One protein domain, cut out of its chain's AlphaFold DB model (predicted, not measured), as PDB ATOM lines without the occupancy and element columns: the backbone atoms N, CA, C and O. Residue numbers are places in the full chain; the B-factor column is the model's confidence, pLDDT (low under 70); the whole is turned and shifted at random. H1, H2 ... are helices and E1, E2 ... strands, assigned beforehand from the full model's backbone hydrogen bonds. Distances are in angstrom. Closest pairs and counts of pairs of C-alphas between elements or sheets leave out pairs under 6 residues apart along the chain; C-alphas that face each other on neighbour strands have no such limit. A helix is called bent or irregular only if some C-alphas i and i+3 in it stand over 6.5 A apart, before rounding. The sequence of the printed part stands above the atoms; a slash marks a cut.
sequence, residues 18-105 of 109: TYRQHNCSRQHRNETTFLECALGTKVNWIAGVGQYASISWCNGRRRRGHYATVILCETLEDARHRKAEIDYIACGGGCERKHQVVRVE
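This is residues 18 to 105 of the 109 residues of an uncharacterized protein of Mycobacterium gallinarum (UniProt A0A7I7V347). Picture one strongly twisted sheet of four strands between two helices: H2 runs lengthwise over one face, and the shorter, irregular H1 packs on the other. Residues 18 to 30, with no named element, start beside the end of E4 and loop out before H1. The printed part has 88 residues; along the chain come H1, E1, E2, E3, H2 and E4, and the mixed sheet has the order E1, E3, E2, E4. The class is mixed, helices and strands, and the whole is compact, with a radius of gyration of the C-alphas of 12.8 A and spans of 39 by 31 by 17 A.

Start at C-alpha 18, at (94.336, 86.111, 145.559), and pass to C-alpha 31 at (91.392, 91.395, 156.118), where H1 begins. H1, residues 31 to 42, is 16.1 A long and irregular: C-alphas 38 and 41 are 9.4 A apart. E1 follows directly, residues 43 to 48, 14.5 A. Next come E2, residues 52 to 59, 22.7 A, and E3, residues 66 to 73, 22.4 A. H2, residues 76 to 89, covers 20.0 A. E4, residues 98 to 104, covers 18.3 A and ends at C-alpha 104, at (92.060, 88.174, 150.820).

Begin with the sheet's inner strands, E2 and E3, an antiparallel hairpin; look for N 54 and O 71, 2.9 A apart. Edge strand E1 is parallel to E3, with N 47 and O 70 at 2.9 A. Edge strand E4 is antiparallel to E2, with N 55 and O 100 at 2.8 A. Residues 18 to 19 pair, parallel, with residues 103 to 104 of E4. H2 is on the sheet at a height of 7.8 A and lies over E2, running along the strands at 9 degrees to E2 on the local plane; the closest C-alphas of the two are those of Ser 54 and Ala 79, 5.2 A. E3, H2 and E4 form a split strand-helix-strand unit, two strands running the same way with E2 between them, and its crossover is right-handed. H1 is on the opposite face; its closest C-alphas to E3 are those of Lys 42 and Tyr 67, 4.5 A. H1 and H2 are apart. In H2 every O i to N i+4 pair is within hydrogen-bond range; in H1, 6 of 8 are.

The C-alphas of Arg 26 and Gly 93, the two farthest apart, are 38.9 A from each other. The printed part has no cut, and no link between named elements is long. The mean pLDDT of the printed part is 86.5; look for values under 70 at residues 21 to 23, 25 to 26 and 60 to 64.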
ATOM      1  N   THR A  18      94.271  86.303 144.112       88.88
ATOM      2  CA  THR A  18      94.336  86.111 145.559       88.88
ATOM      3  C   THR A  18      95.489  86.925 146.113       88.88
ATOM      4  O   THR A  18      96.626  86.766 145.671       88.88
ATOM      5  N   TYR A  19      95.192  87.815 147.050       89.31
ATOM      6  CA  TYR A  19      96.205  88.525 147.809       89.31
ATOM      7  C   TYR A  19      96.561  87.641 148.995       89.31
ATOM      8  O   TYR A  19      95.733  87.377 149.867       89.31
ATOM      9  N   ARG A  20      97.791  87.130 148.957       83.31
ATOM     10  CA  ARG A  20      98.331  86.201 149.943       83.31
ATOM     11  C   ARG A  20      99.425  86.874 150.751       83.31
ATOM     12  O   ARG A  20     100.022  87.847 150.307       83.31
ATOM     13  N   GLN A  21      99.631  86.306 151.932       68.62
ATOM     14  CA  GLN A  21     100.624  86.633 152.950       68.62
ATOM     15  C   GLN A  21     101.853  87.439 152.517       68.62
ATOM     16  O   GLN A  21     102.522  87.144 151.530       68.62
ATOM     17  N   HIS A  22     102.212  88.358 153.408       63.66
ATOM     18  CA  HIS A  22     103.557  88.896 153.585       63.66
ATOM     19  C   HIS A  22     104.155  88.333 154.889       63.66
ATOM     20  O   HIS A  22     103.412  87.864 155.754       63.66
ATOM     21  N   ASN A  23     105.477  88.448 155.078       68.19
ATOM     22  CA  ASN A  23     106.195  88.025 156.300       68.19
ATOM     23  C   ASN A  23     105.665  88.675 157.600       68.19
ATOM     24  O   ASN A  23     106.006  88.248 158.700       68.19
ATOM     25  N   CYS A  24     104.802  89.686 157.481       74.25
ATOM     26  CA  CYS A  24     104.116  90.370 158.574       74.25
ATOM     27  C   CYS A  24     102.828  89.658 159.039       74.25
ATOM     28  O   CYS A  24     102.078  90.222 159.827       74.25
ATOM     29  N   SER A  25     102.547  88.425 158.592       64.44
ATOM     30  CA  SER A  25     101.268  87.729 158.822       64.44
ATOM     31  C   SER A  25     100.829  87.622 160.287       64.44
ATOM     32  O   SER A  25      99.634  87.574 160.547       64.44
ATOM     33  N   ARG A  26     101.766  87.625 161.248       68.31
ATOM     34  CA  ARG A  26     101.465  87.637 162.695       68.31
ATOM     35  C   ARG A  26     100.789  88.929 163.179       68.31
ATOM     36  O   ARG A  26     100.248  88.948 164.276       68.31
ATOM     37  N   GLN A  27     100.842  90.001 162.391       70.06
ATOM     38  CA  GLN A  27     100.293  91.315 162.740       70.06
ATOM     39  C   GLN A  27      98.905  91.557 162.127       70.06
ATOM     40  O   GLN A  27      98.243  92.527 162.484       70.06
ATOM     41  N   HIS A  28      98.437  90.683 161.229       84.12
ATOM     42  CA  HIS A  28      97.176  90.878 160.514       84.12
ATOM     43  C   HIS A  28      96.057  90.091 161.197       84.12
ATOM     44  O   HIS A  28      95.922  88.886 160.997       84.12
ATOM     45  N   ARG A  29      95.262  90.774 162.023       82.56
ATOM     46  CA  ARG A  29      94.139  90.154 162.751       82.56
ATOM     47  C   ARG A  29      92.889  89.977 161.889       82.56
ATOM     48  O   ARG A  29      92.022  89.189 162.240       82.56
ATOM     49  N   ASN A  30      92.777  90.743 160.808       88.19
ATOM     50  CA  ASN A  30      91.631  90.753 159.903       88.19
ATOM     51  C   ASN A  30      92.056  91.201 158.491       88.19
ATOM     52  O   ASN A  30      93.185  91.646 158.268       88.19
ATOM     53  N   GLU A  31      91.151  91.085 157.528       90.44
ATOM     54  CA  GLU A  31      91.392  91.395 156.118       90.44
ATOM     55  C   GLU A  31      91.725  92.872 155.900       90.44
ATOM     56  O   GLU A  31      92.578  93.191 155.072       90.44
ATOM     57  N   THR A  32      91.108  93.764 156.682       91.69
ATOM     58  CA  THR A  32      91.386  95.205 156.668       91.69
ATOM     59  C   THR A  32      92.853  95.478 156.981       91.69
ATOM     60  O   THR A  32      93.554  96.043 156.146       91.69
ATOM     61  N   THR A  33      93.349  94.998 158.125       90.31
ATOM     62  CA  THR A  33      94.749  95.201 158.546       90.31
ATOM     63  C   THR A  33      95.743  94.566 157.575       90.31
ATOM     64  O   THR A  33      96.797  95.139 157.294       90.31
ATOM     65  N   PHE A  34      95.401  93.411 156.995       90.88
ATOM     66  CA  PHE A  34      96.205  92.819 155.927       90.88
ATOM     67  C   PHE A  34      96.275  93.727 154.691       90.88
ATOM     68  O   PHE A  34      97.358  93.925 154.140       90.88
ATOM     69  N   LEU A  35      95.148  94.279 154.237       91.44
ATOM     70  CA  LEU A  35      95.107  95.139 153.057       91.44
ATOM     71  C   LEU A  35      95.803  96.479 153.288       91.44
ATOM     72  O   LEU A  35      96.482  96.955 152.380       91.44
ATOM     73  N   GLU A  36      95.695  97.058 154.483       90.88
ATOM     74  CA  GLU A  36      96.471  98.239 154.875       90.88
ATOM     75  C   GLU A  36      97.973  97.975 154.757       90.88
ATOM     76  O   GLU A  36      98.695  98.773 154.163       90.88
ATOM     77  N   CYS A  37      98.440  96.814 155.226       89.31
ATOM     78  CA  CYS A  37      99.835  96.408 155.075       89.31
ATOM     79  C   CYS A  37     100.218  96.176 153.601       89.31
ATOM     80  O   CYS A  37     101.214  96.716 153.120       89.31
ATOM     81  N   ALA A  38      99.423  95.393 152.865       88.75
ATOM     82  CA  ALA A  38      99.737  94.971 151.500       88.75
ATOM     83  C   ALA A  38      99.717  96.129 150.488       88.75
ATOM     84  O   ALA A  38     100.476  96.134 149.517       88.75
ATOM     85  N   LEU A  39      98.829  97.104 150.686       88.62
ATOM     86  CA  LEU A  39      98.679  98.268 149.814       88.62
ATOM     87  C   LEU A  39      99.482  99.480 150.325       88.62
ATOM     88  O   LEU A  39      99.813 100.372 149.535       88.62
ATOM     89  N   GLY A  40      99.832  99.505 151.614       88.12
ATOM     90  CA  GLY A  40     100.683 100.510 152.246       88.12
ATOM     91  C   GLY A  40     100.137 101.933 152.114       88.12
ATOM     92  O   GLY A  40      98.936 102.184 152.207       88.12
ATOM     93  N   THR A  41     101.024 102.884 151.813       86.62
ATOM     94  CA  THR A  41     100.690 104.317 151.662       86.62
ATOM     95  C   THR A  41      99.723 104.624 150.517       86.62
ATOM     96  O   THR A  41      99.236 105.751 150.398       86.62
ATOM     97  N   LYS A  42      99.421 103.635 149.665       88.06
ATOM     98  CA  LYS A  42      98.457 103.777 148.574       88.06
ATOM     99  C   LYS A  42      97.017 103.662 149.063       88.06
ATOM    100  O   LYS A  42      96.127 104.061 148.321       88.06
ATOM    101  N   VAL A  43      96.747 103.148 150.264       90.44
ATOM    102  CA  VAL A  43      95.372 103.076 150.776       90.44
ATOM    103  C   VAL A  43      94.828 104.480 151.017       90.44
ATOM    104  O   VAL A  43      95.440 105.319 151.684       90.44
ATOM    105  N   ASN A  44      93.661 104.752 150.442       89.94
ATOM    106  CA  ASN A  44      92.892 105.943 150.763       89.94
ATOM    107  C   ASN A  44      91.859 105.645 151.852       89.94
ATOM    108  O   ASN A  44      91.802 106.363 152.842       89.94
ATOM    109  N   TRP A  45      91.081 104.575 151.674       90.75
ATOM    110  CA  TRP A  45      90.173 104.041 152.687       90.75
ATOM    111  C   TRP A  45      89.814 102.584 152.379       90.75
ATOM    112  O   TRP A  45      89.885 102.142 151.225       90.75
ATOM    113  N   ILE A  46      89.409 101.864 153.424       94.75
ATOM    114  CA  ILE A  46      88.856 100.510 153.365       94.75
ATOM    115  C   ILE A  46      87.524 100.530 154.111       94.75
ATOM    116  O   ILE A  46      87.441 101.095 155.199       94.75
ATOM    117  N   ALA A  47      86.486  99.941 153.525       95.06
ATOM    118  CA  ALA A  47      85.169  99.820 154.139       95.06
ATOM    119  C   ALA A  47      84.620  98.399 153.978       95.06
ATOM    120  O   ALA A  47      85.019  97.684 153.063       95.06
ATOM    121  N   GLY A  48      83.670  98.019 154.833       95.25
ATOM    122  CA  GLY A  48      83.039  96.697 154.808       95.25
ATOM    123  C   GLY A  48      83.846  95.618 155.532       95.25
ATOM    124  O   GLY A  48      84.838  95.905 156.204       95.25
ATOM    125  N   VAL A  49      83.399  94.370 155.389       93.75
ATOM    126  CA  VAL A  49      84.003  93.176 155.998       93.75
ATOM    127  C   VAL A  49      83.893  91.979 155.053       93.75
ATOM    128  O   VAL A  49      83.011  91.933 154.197       93.75
ATOM    129  N   GLY A  50      84.793  91.007 155.210       93.44
ATOM    130  CA  GLY A  50      84.771  89.749 154.467       93.44
ATOM    131  C   GLY A  50      86.049  89.463 153.680       93.44
ATOM    132  O   GLY A  50      86.964  90.277 153.596       93.44
ATOM    133  N   GLN A  51      86.103  88.266 153.099       93.94
ATOM    134  CA  GLN A  51      87.301  87.716 152.449       93.94
ATOM    135  C   GLN A  51      87.456  88.110 150.973       93.94
ATOM    136  O   GLN A  51      88.421  87.706 150.323       93.94
ATOM    137  N   TYR A  52      86.499  88.835 150.397       95.56
ATOM    138  CA  TYR A  52      86.580  89.335 149.029       95.56
ATOM    139  C   TYR A  52      86.681  90.849 149.051       95.56
ATOM    140  O   TYR A  52      86.109  91.496 149.916       95.56
ATOM    141  N   ALA A  53      87.406  91.425 148.101       95.81
ATOM    142  CA  ALA A  53      87.581  92.862 148.029       95.81
ATOM    143  C   ALA A  53      87.402  93.364 146.598       95.81
ATOM    144  O   ALA A  53      88.026  92.841 145.672       95.81
ATOM    145  N   SER A  54      86.592  94.405 146.430       95.81
ATOM    146  CA  SER A  54      86.608  95.253 145.240       95.81
ATOM    147  C   SER A  54      87.615  96.378 145.472       95.81
ATOM    148  O   SER A  54      87.441  97.195 146.377       95.81
ATOM    149  N   ILE A  55      88.702  96.388 144.701       94.56
ATOM    150  CA  ILE A  55      89.773  97.383 144.795       94.56
ATOM    151  C   ILE A  55      89.710  98.286 143.572       94.56
ATOM    152  O   ILE A  55      89.875  97.812 142.443       94.56
ATOM    153  N   SER A  56      89.586  99.588 143.811       93.12
ATOM    154  CA  SER A  56      89.645 100.606 142.769       93.12
ATOM    155  C   SER A  56      90.950 101.385 142.843       93.12
ATOM    156  O   SER A  56      91.197 102.095 143.818       93.12
ATOM    157  N   TRP A  57      91.789 101.257 141.811       90.00
ATOM    158  CA  TRP A  57      93.011 102.047 141.671       90.00
ATOM    159  C   TRP A  57      92.707 103.337 140.921       90.00
ATOM    160  O   TRP A  57      92.514 103.333 139.704       90.00
ATOM    161  N   CYS A  58      92.672 104.445 141.649       83.88
ATOM    162  CA  CYS A  58      92.299 105.743 141.111       83.88
ATOM    163  C   CYS A  58      93.506 106.690 141.142       83.88
ATOM    164  O   CYS A  58      94.361 106.621 142.026       83.88
ATOM    165  N   ASN A  59      93.568 107.582 140.156       77.12
ATOM    166  CA  ASN A  59      94.469 108.727 140.152       77.12
ATOM    167  C   ASN A  59      93.691 109.933 140.656       77.12
ATOM    168  O   ASN A  59      92.668 110.297 140.076       77.12
ATOM    169  N   GLY A  60      94.167 110.576 141.715       64.50
ATOM    170  CA  GLY A  60      93.549 111.812 142.185       64.50
ATOM    171  C   GLY A  60      94.520 112.959 142.125       64.50
ATOM    172  O   GLY A  60      95.718 112.815 142.321       64.50
ATOM    173  N   ARG A  61      93.966 114.143 141.890       58.12
ATOM    174  CA  ARG A  61      94.745 115.375 141.770       58.12
ATOM    175  C   ARG A  61      95.374 115.821 143.098       58.12
ATOM    176  O   ARG A  61      96.308 116.608 143.079       58.12
ATOM    177  N   ARG A  62      94.864 115.332 144.242       59.09
ATOM    178  CA  ARG A  62      95.304 115.732 145.597       59.09
ATOM    179  C   ARG A  62      96.448 114.897 146.178       59.09
ATOM    180  O   ARG A  62      97.139 115.377 147.066       59.09
ATOM    181  N   ARG A  63      96.645 113.658 145.720       61.25
ATOM    182  CA  ARG A  63      97.778 112.807 146.119       61.25
ATOM    183  C   ARG A  63      98.597 112.516 144.873       61.25
ATOM    184  O   ARG A  63      98.043 112.109 143.861       61.25
ATOM    185  N   ARG A  64      99.911 112.736 144.924       64.25
ATOM    186  CA  ARG A  64     100.797 112.443 143.792       64.25
ATOM    187  C   ARG A  64     100.844 110.920 143.593       64.25
ATOM    188  O   ARG A  64     101.484 110.226 144.375       64.25
ATOM    189  N   GLY A  65     100.150 110.417 142.573       71.94
ATOM    190  CA  GLY A  65     100.143 109.001 142.187       71.94
ATOM    191  C   GLY A  65      98.832 108.257 142.459       71.94
ATOM    192  O   GLY A  65      97.813 108.842 142.828       71.94
ATOM    193  N   HIS A  66      98.873 106.940 142.246       78.44
ATOM    194  CA  HIS A  66      97.719 106.056 142.390       78.44
ATOM    195  C   HIS A  66      97.410 105.761 143.860       78.44
ATOM    196  O   HIS A  66      98.305 105.378 144.619       78.44
ATOM    197  N   TYR A  67      96.134 105.833 144.231       86.94
ATOM    198  CA  TYR A  67      95.625 105.310 145.498       86.94
ATOM    199  C   TYR A  67      94.567 104.233 145.274       86.94
ATOM    200  O   TYR A  67      93.930 104.165 144.223       86.94
ATOM    201  N   ALA A  68      94.393 103.391 146.284       90.69
ATOM    202  CA  ALA A  68      93.420 102.320 146.334       90.69
ATOM    203  C   ALA A  68      92.280 102.691 147.284       90.69
ATOM    204  O   ALA A  68      92.515 103.052 148.441       90.69
ATOM    205  N   THR A  69      91.047 102.563 146.807       91.88
ATOM    206  CA  THR A  69      89.863 102.466 147.667       91.88
ATOM    207  C   THR A  69      89.363 101.037 147.642       91.88
ATOM    208  O   THR A  69      89.323 100.423 146.572       91.88
ATOM    209  N   VAL A  70      89.019 100.498 148.808       94.94
ATOM    210  CA  VAL A  70      88.687  99.081 148.940       94.94
ATOM    211  C   VAL A  70      87.347  98.896 149.631       94.94
ATOM    212  O   VAL A  70      87.112  99.460 150.696       94.94
ATOM    213  N   ILE A  71      86.493  98.066 149.038       96.25
ATOM    214  CA  ILE A  71      85.258  97.587 149.657       96.25
ATOM    215  C   ILE A  71      85.416  96.089 149.894       96.25
ATOM    216  O   ILE A  71      85.591  95.331 148.937       96.25
ATOM    217  N   LEU A  72      85.390  95.688 151.159       96.31
ATOM    218  CA  LEU A  72      85.366  94.302 151.598       96.31
ATOM    219  C   LEU A  72      83.934  93.762 151.565       96.31
ATOM    220  O   LEU A  72      82.995  94.431 152.000       96.31
ATOM    221  N   CYS A  73      83.810  92.545 151.053       96.00
ATOM    222  CA  CYS A  73      82.569  91.830 150.811       96.00
ATOM    223  C   CYS A  73      82.687  90.396 151.341       96.00
ATOM    224  O   CYS A  73      83.712  89.723 151.164       96.00
ATOM    225  N   GLU A  74      81.608  89.880 151.920       94.75
ATOM    226  CA  GLU A  74      81.554  88.503 152.425       94.75
ATOM    227  C   GLU A  74      81.561  87.467 151.293       94.75
ATOM    228  O   GLU A  74      82.115  86.372 151.439       94.75
ATOM    229  N   THR A  75      81.002  87.829 150.133       94.69
ATOM    230  CA  THR A  75      80.858  86.943 148.975       94.69
ATOM    231  C   THR A  75      81.557  87.489 147.730       94.69
ATOM    232  O   THR A  75      81.726  88.694 147.533       94.69
ATOM    233  N   LEU A  76      81.956  86.569 146.848       93.62
ATOM    234  CA  LEU A  76      82.560  86.904 145.559       93.62
ATOM    235  C   LEU A  76      81.577  87.644 144.641       93.62
ATOM    236  O   LEU A  76      81.988  88.485 143.843       93.62
ATOM    237  N   GLU A  77      80.296  87.292 144.719       93.94
ATOM    238  CA  GLU A  77      79.238  87.888 143.904       93.94
ATOM    239  C   GLU A  77      79.012  89.346 144.287       93.94
ATOM    240  O   GLU A  77      79.003  90.197 143.398       93.94
ATOM    241  N   ASP A  78      78.968  89.651 145.585       94.81
ATOM    242  CA  ASP A  78      78.865  91.031 146.055       94.81
ATOM    243  C   ASP A  78      80.092  91.852 145.632       94.81
ATOM    244  O   ASP A  78      79.953  92.920 145.039       94.81
ATOM    245  N   ALA A  79      81.310  91.315 145.773       94.75
ATOM    246  CA  ALA A  79      82.513  92.015 145.315       94.75
ATOM    247  C   ALA A  79      82.504  92.301 143.802       94.75
ATOM    248  O   ALA A  79      82.960  93.358 143.353       94.75
ATOM    249  N   ARG A  80      81.969  91.379 142.990       94.56
ATOM    250  CA  ARG A  80      81.782  91.593 141.545       94.56
ATOM    251  C   ARG A  80      80.722  92.637 141.253       94.56
ATOM    252  O   ARG A  80      80.947  93.457 140.368       94.56
ATOM    253  N   HIS A  81      79.614  92.615 141.984       94.62
ATOM    254  CA  HIS A  81      78.561  93.611 141.859       94.62
ATOM    255  C   HIS A  81      79.106  95.008 142.177       94.62
ATOM    256  O   HIS A  81      79.002  95.912 141.352       94.62
ATOM    257  N   ARG A  82      79.825  95.159 143.296       93.44
ATOM    258  CA  ARG A  82      80.507  96.407 143.674       93.44
ATOM    259  C   ARG A  82      81.509  96.871 142.621       93.44
ATOM    260  O   ARG A  82      81.575  98.061 142.329       93.44
ATOM    261  N   LYS A  83      82.285  95.952 142.032       94.12
ATOM    262  CA  LYS A  83      83.185  96.281 140.916       94.12
ATOM    263  C   LYS A  83      82.406  96.788 139.693       94.12
ATOM    264  O   LYS A  83      82.806  97.781 139.099       94.12
ATOM    265  N   ALA A  84      81.331  96.107 139.306       93.19
ATOM    266  CA  ALA A  84      80.530  96.497 138.148       93.19
ATOM    267  C   ALA A  84      79.873  97.872 138.353       93.19
ATOM    268  O   ALA A  84      79.891  98.706 137.449       93.19
ATOM    269  N   GLU A  85      79.373  98.134 139.560       92.81
ATOM    270  CA  GLU A  85      78.815  99.428 139.957       92.81
ATOM    271  C   GLU A  85      79.855 100.551 139.817       92.81
ATOM    272  O   GLU A  85      79.604 101.552 139.144       92.81
ATOM    273  N   ILE A  86      81.066 100.367 140.360       89.12
ATOM    274  CA  ILE A  86      82.121 101.387 140.257       89.12
ATOM    275  C   ILE A  86      82.725 101.493 138.846       89.12
ATOM    276  O   ILE A  86      83.194 102.565 138.470       89.12
ATOM    277  N   ASP A  87      82.702 100.434 138.032       88.88
ATOM    278  CA  ASP A  87      83.072 100.502 136.608       88.88
ATOM    279  C   ASP A  87      82.103 101.375 135.804       88.88
ATOM    280  O   ASP A  87      82.531 102.109 134.901       88.88
ATOM    281  N   TYR A  88      80.813 101.287 136.139       89.69
ATOM    282  CA  TYR A  88      79.748 102.060 135.514       89.69
ATOM    283  C   TYR A  88      79.793 103.529 135.947       89.69
ATOM    284  O   TYR A  88      79.879 104.416 135.099       89.69
ATOM    285  N   ILE A  89      79.809 103.784 137.260       87.50
ATOM    286  CA  ILE A  89      79.765 105.140 137.836       87.50
ATOM    287  C   ILE A  89      81.114 105.868 137.690       87.50
ATOM    288  O   ILE A  89      81.148 107.091 137.579       87.50
ATOM    289  N   ALA A  90      82.218 105.113 137.634       84.25
ATOM    290  CA  ALA A  90      83.600 105.576 137.754       84.25
ATOM    291  C   ALA A  90      83.934 106.197 139.127       84.25
ATOM    292  O   ALA A  90      83.108 106.807 139.798       84.25
ATOM    293  N   CYS A  91      85.198 106.095 139.552       81.00
ATOM    294  CA  CYS A  91      85.667 106.682 140.818       81.00
ATOM    295  C   CYS A  91      86.048 108.180 140.727       81.00
ATOM    296  O   CYS A  91      86.725 108.700 141.616       81.00
ATOM    297  N   GLY A  92      85.653 108.877 139.650       78.31
ATOM    298  CA  GLY A  92      85.907 110.307 139.415       78.31
ATOM    299  C   GLY A  92      86.480 110.628 138.027       78.31
ATOM    300  O   GLY A  92      86.784 109.736 137.238       78.31
ATOM    301  N   GLY A  93      86.677 111.920 137.730       75.19
ATOM    302  CA  GLY A  93      87.037 112.408 136.385       75.19
ATOM    303  C   GLY A  93      88.407 111.981 135.831       75.19
ATOM    304  O   GLY A  93      88.694 112.250 134.673       75.19
ATOM    305  N   GLY A  94      89.258 111.336 136.637       77.50
ATOM    306  CA  GLY A  94      90.541 110.751 136.214       77.50
ATOM    307  C   GLY A  94      90.560 109.219 136.248       77.50
ATOM    308  O   GLY A  94      91.632 108.621 136.319       77.50
ATOM    309  N   CYS A  95      89.392 108.576 136.301       86.00
ATOM    310  CA  CYS A  95      89.285 107.130 136.438       86.00
ATOM    311  C   CYS A  95      89.722 106.408 135.154       86.00
ATOM    312  O   CYS A  95      89.133 106.585 134.092       86.00
ATOM    313  N   GLU A  96      90.706 105.519 135.280       85.31
ATOM    314  CA  GLU A  96      91.157 104.631 134.199       85.31
ATOM    315  C   GLU A  96      90.425 103.275 134.199       85.31
ATOM    316  O   GLU A  96      90.837 102.348 133.506       85.31
ATOM    317  N   ARG A  97      89.386 103.119 135.034       85.44
ATOM    318  CA  ARG A  97      88.658 101.856 135.273       85.44
ATOM    319  C   ARG A  97      89.565 100.673 135.634       85.44
ATOM    320  O   ARG A  97      89.256  99.513 135.365       85.44
ATOM    321  N   LYS A  98      90.691 100.953 136.295       88.19
ATOM    322  CA  LYS A  98      91.601  99.943 136.855       88.19
ATOM    323  C   LYS A  98      91.032  99.395 138.165       88.19
ATOM    324  O   LYS A  98      91.598  99.582 139.243       88.19
ATOM    325  N   HIS A  99      89.881  98.740 138.067       91.62
ATOM    326  CA  HIS A  99      89.195  98.111 139.188       91.62
ATOM    327  C   HIS A  99      89.374  96.592 139.124       91.62
ATOM    328  O   HIS A  99      89.386  95.993 138.047       91.62
ATOM    329  N   GLN A 100      89.519  95.939 140.273       93.19
ATOM    330  CA  GLN A 100      89.743  94.495 140.350       93.19
ATOM    331  C   GLN A 100      88.994  93.887 141.533       93.19
ATOM    332  O   GLN A 100      88.850  94.521 142.573       93.19
ATOM    333  N   VAL A 101      88.576  92.630 141.385       94.94
ATOM    334  CA  VAL A 101      88.127  91.812 142.515       94.94
ATOM    335  C   VAL A 101      89.282  90.931 142.956       94.94
ATOM    336  O   VAL A 101      89.944  90.307 142.119       94.94
ATOM    337  N   VAL A 102      89.517  90.867 144.261       94.12
ATOM    338  CA  VAL A 102      90.528  89.996 144.856       94.12
ATOM    339  C   VAL A 102      89.938  89.184 146.003       94.12
ATOM    340  O   VAL A 102      88.962  89.596 146.623       94.12
ATOM    341  N   ARG A 103      90.534  88.027 146.289       93.25
ATOM    342  CA  ARG A 103      90.312  87.290 147.538       93.25
ATOM    343  C   ARG A 103      91.449  87.611 148.496       93.25
ATOM    344  O   ARG A 103      92.609  87.562 148.088       93.25
ATOM    345  N   VAL A 104      91.117  87.919 149.737       91.06
ATOM    346  CA  VAL A 104      92.060  88.174 150.820       91.06
ATOM    347  C   VAL A 104      92.190  86.904 151.652       91.06
ATOM    348  O   VAL A 104      91.197  86.375 152.142       91.06
ATOM    349  N   GLU A 105      93.411  86.386 151.781       87.88
ATOM    350  CA  GLU A 105      93.700  85.209 152.606       87.88
ATOM    351  C   GLU A 105      94.609  85.611 153.777       87.88
ATOM    352  O   GLU A 105      95.817  85.806 153.604       87.88
TER     353      GLU A 105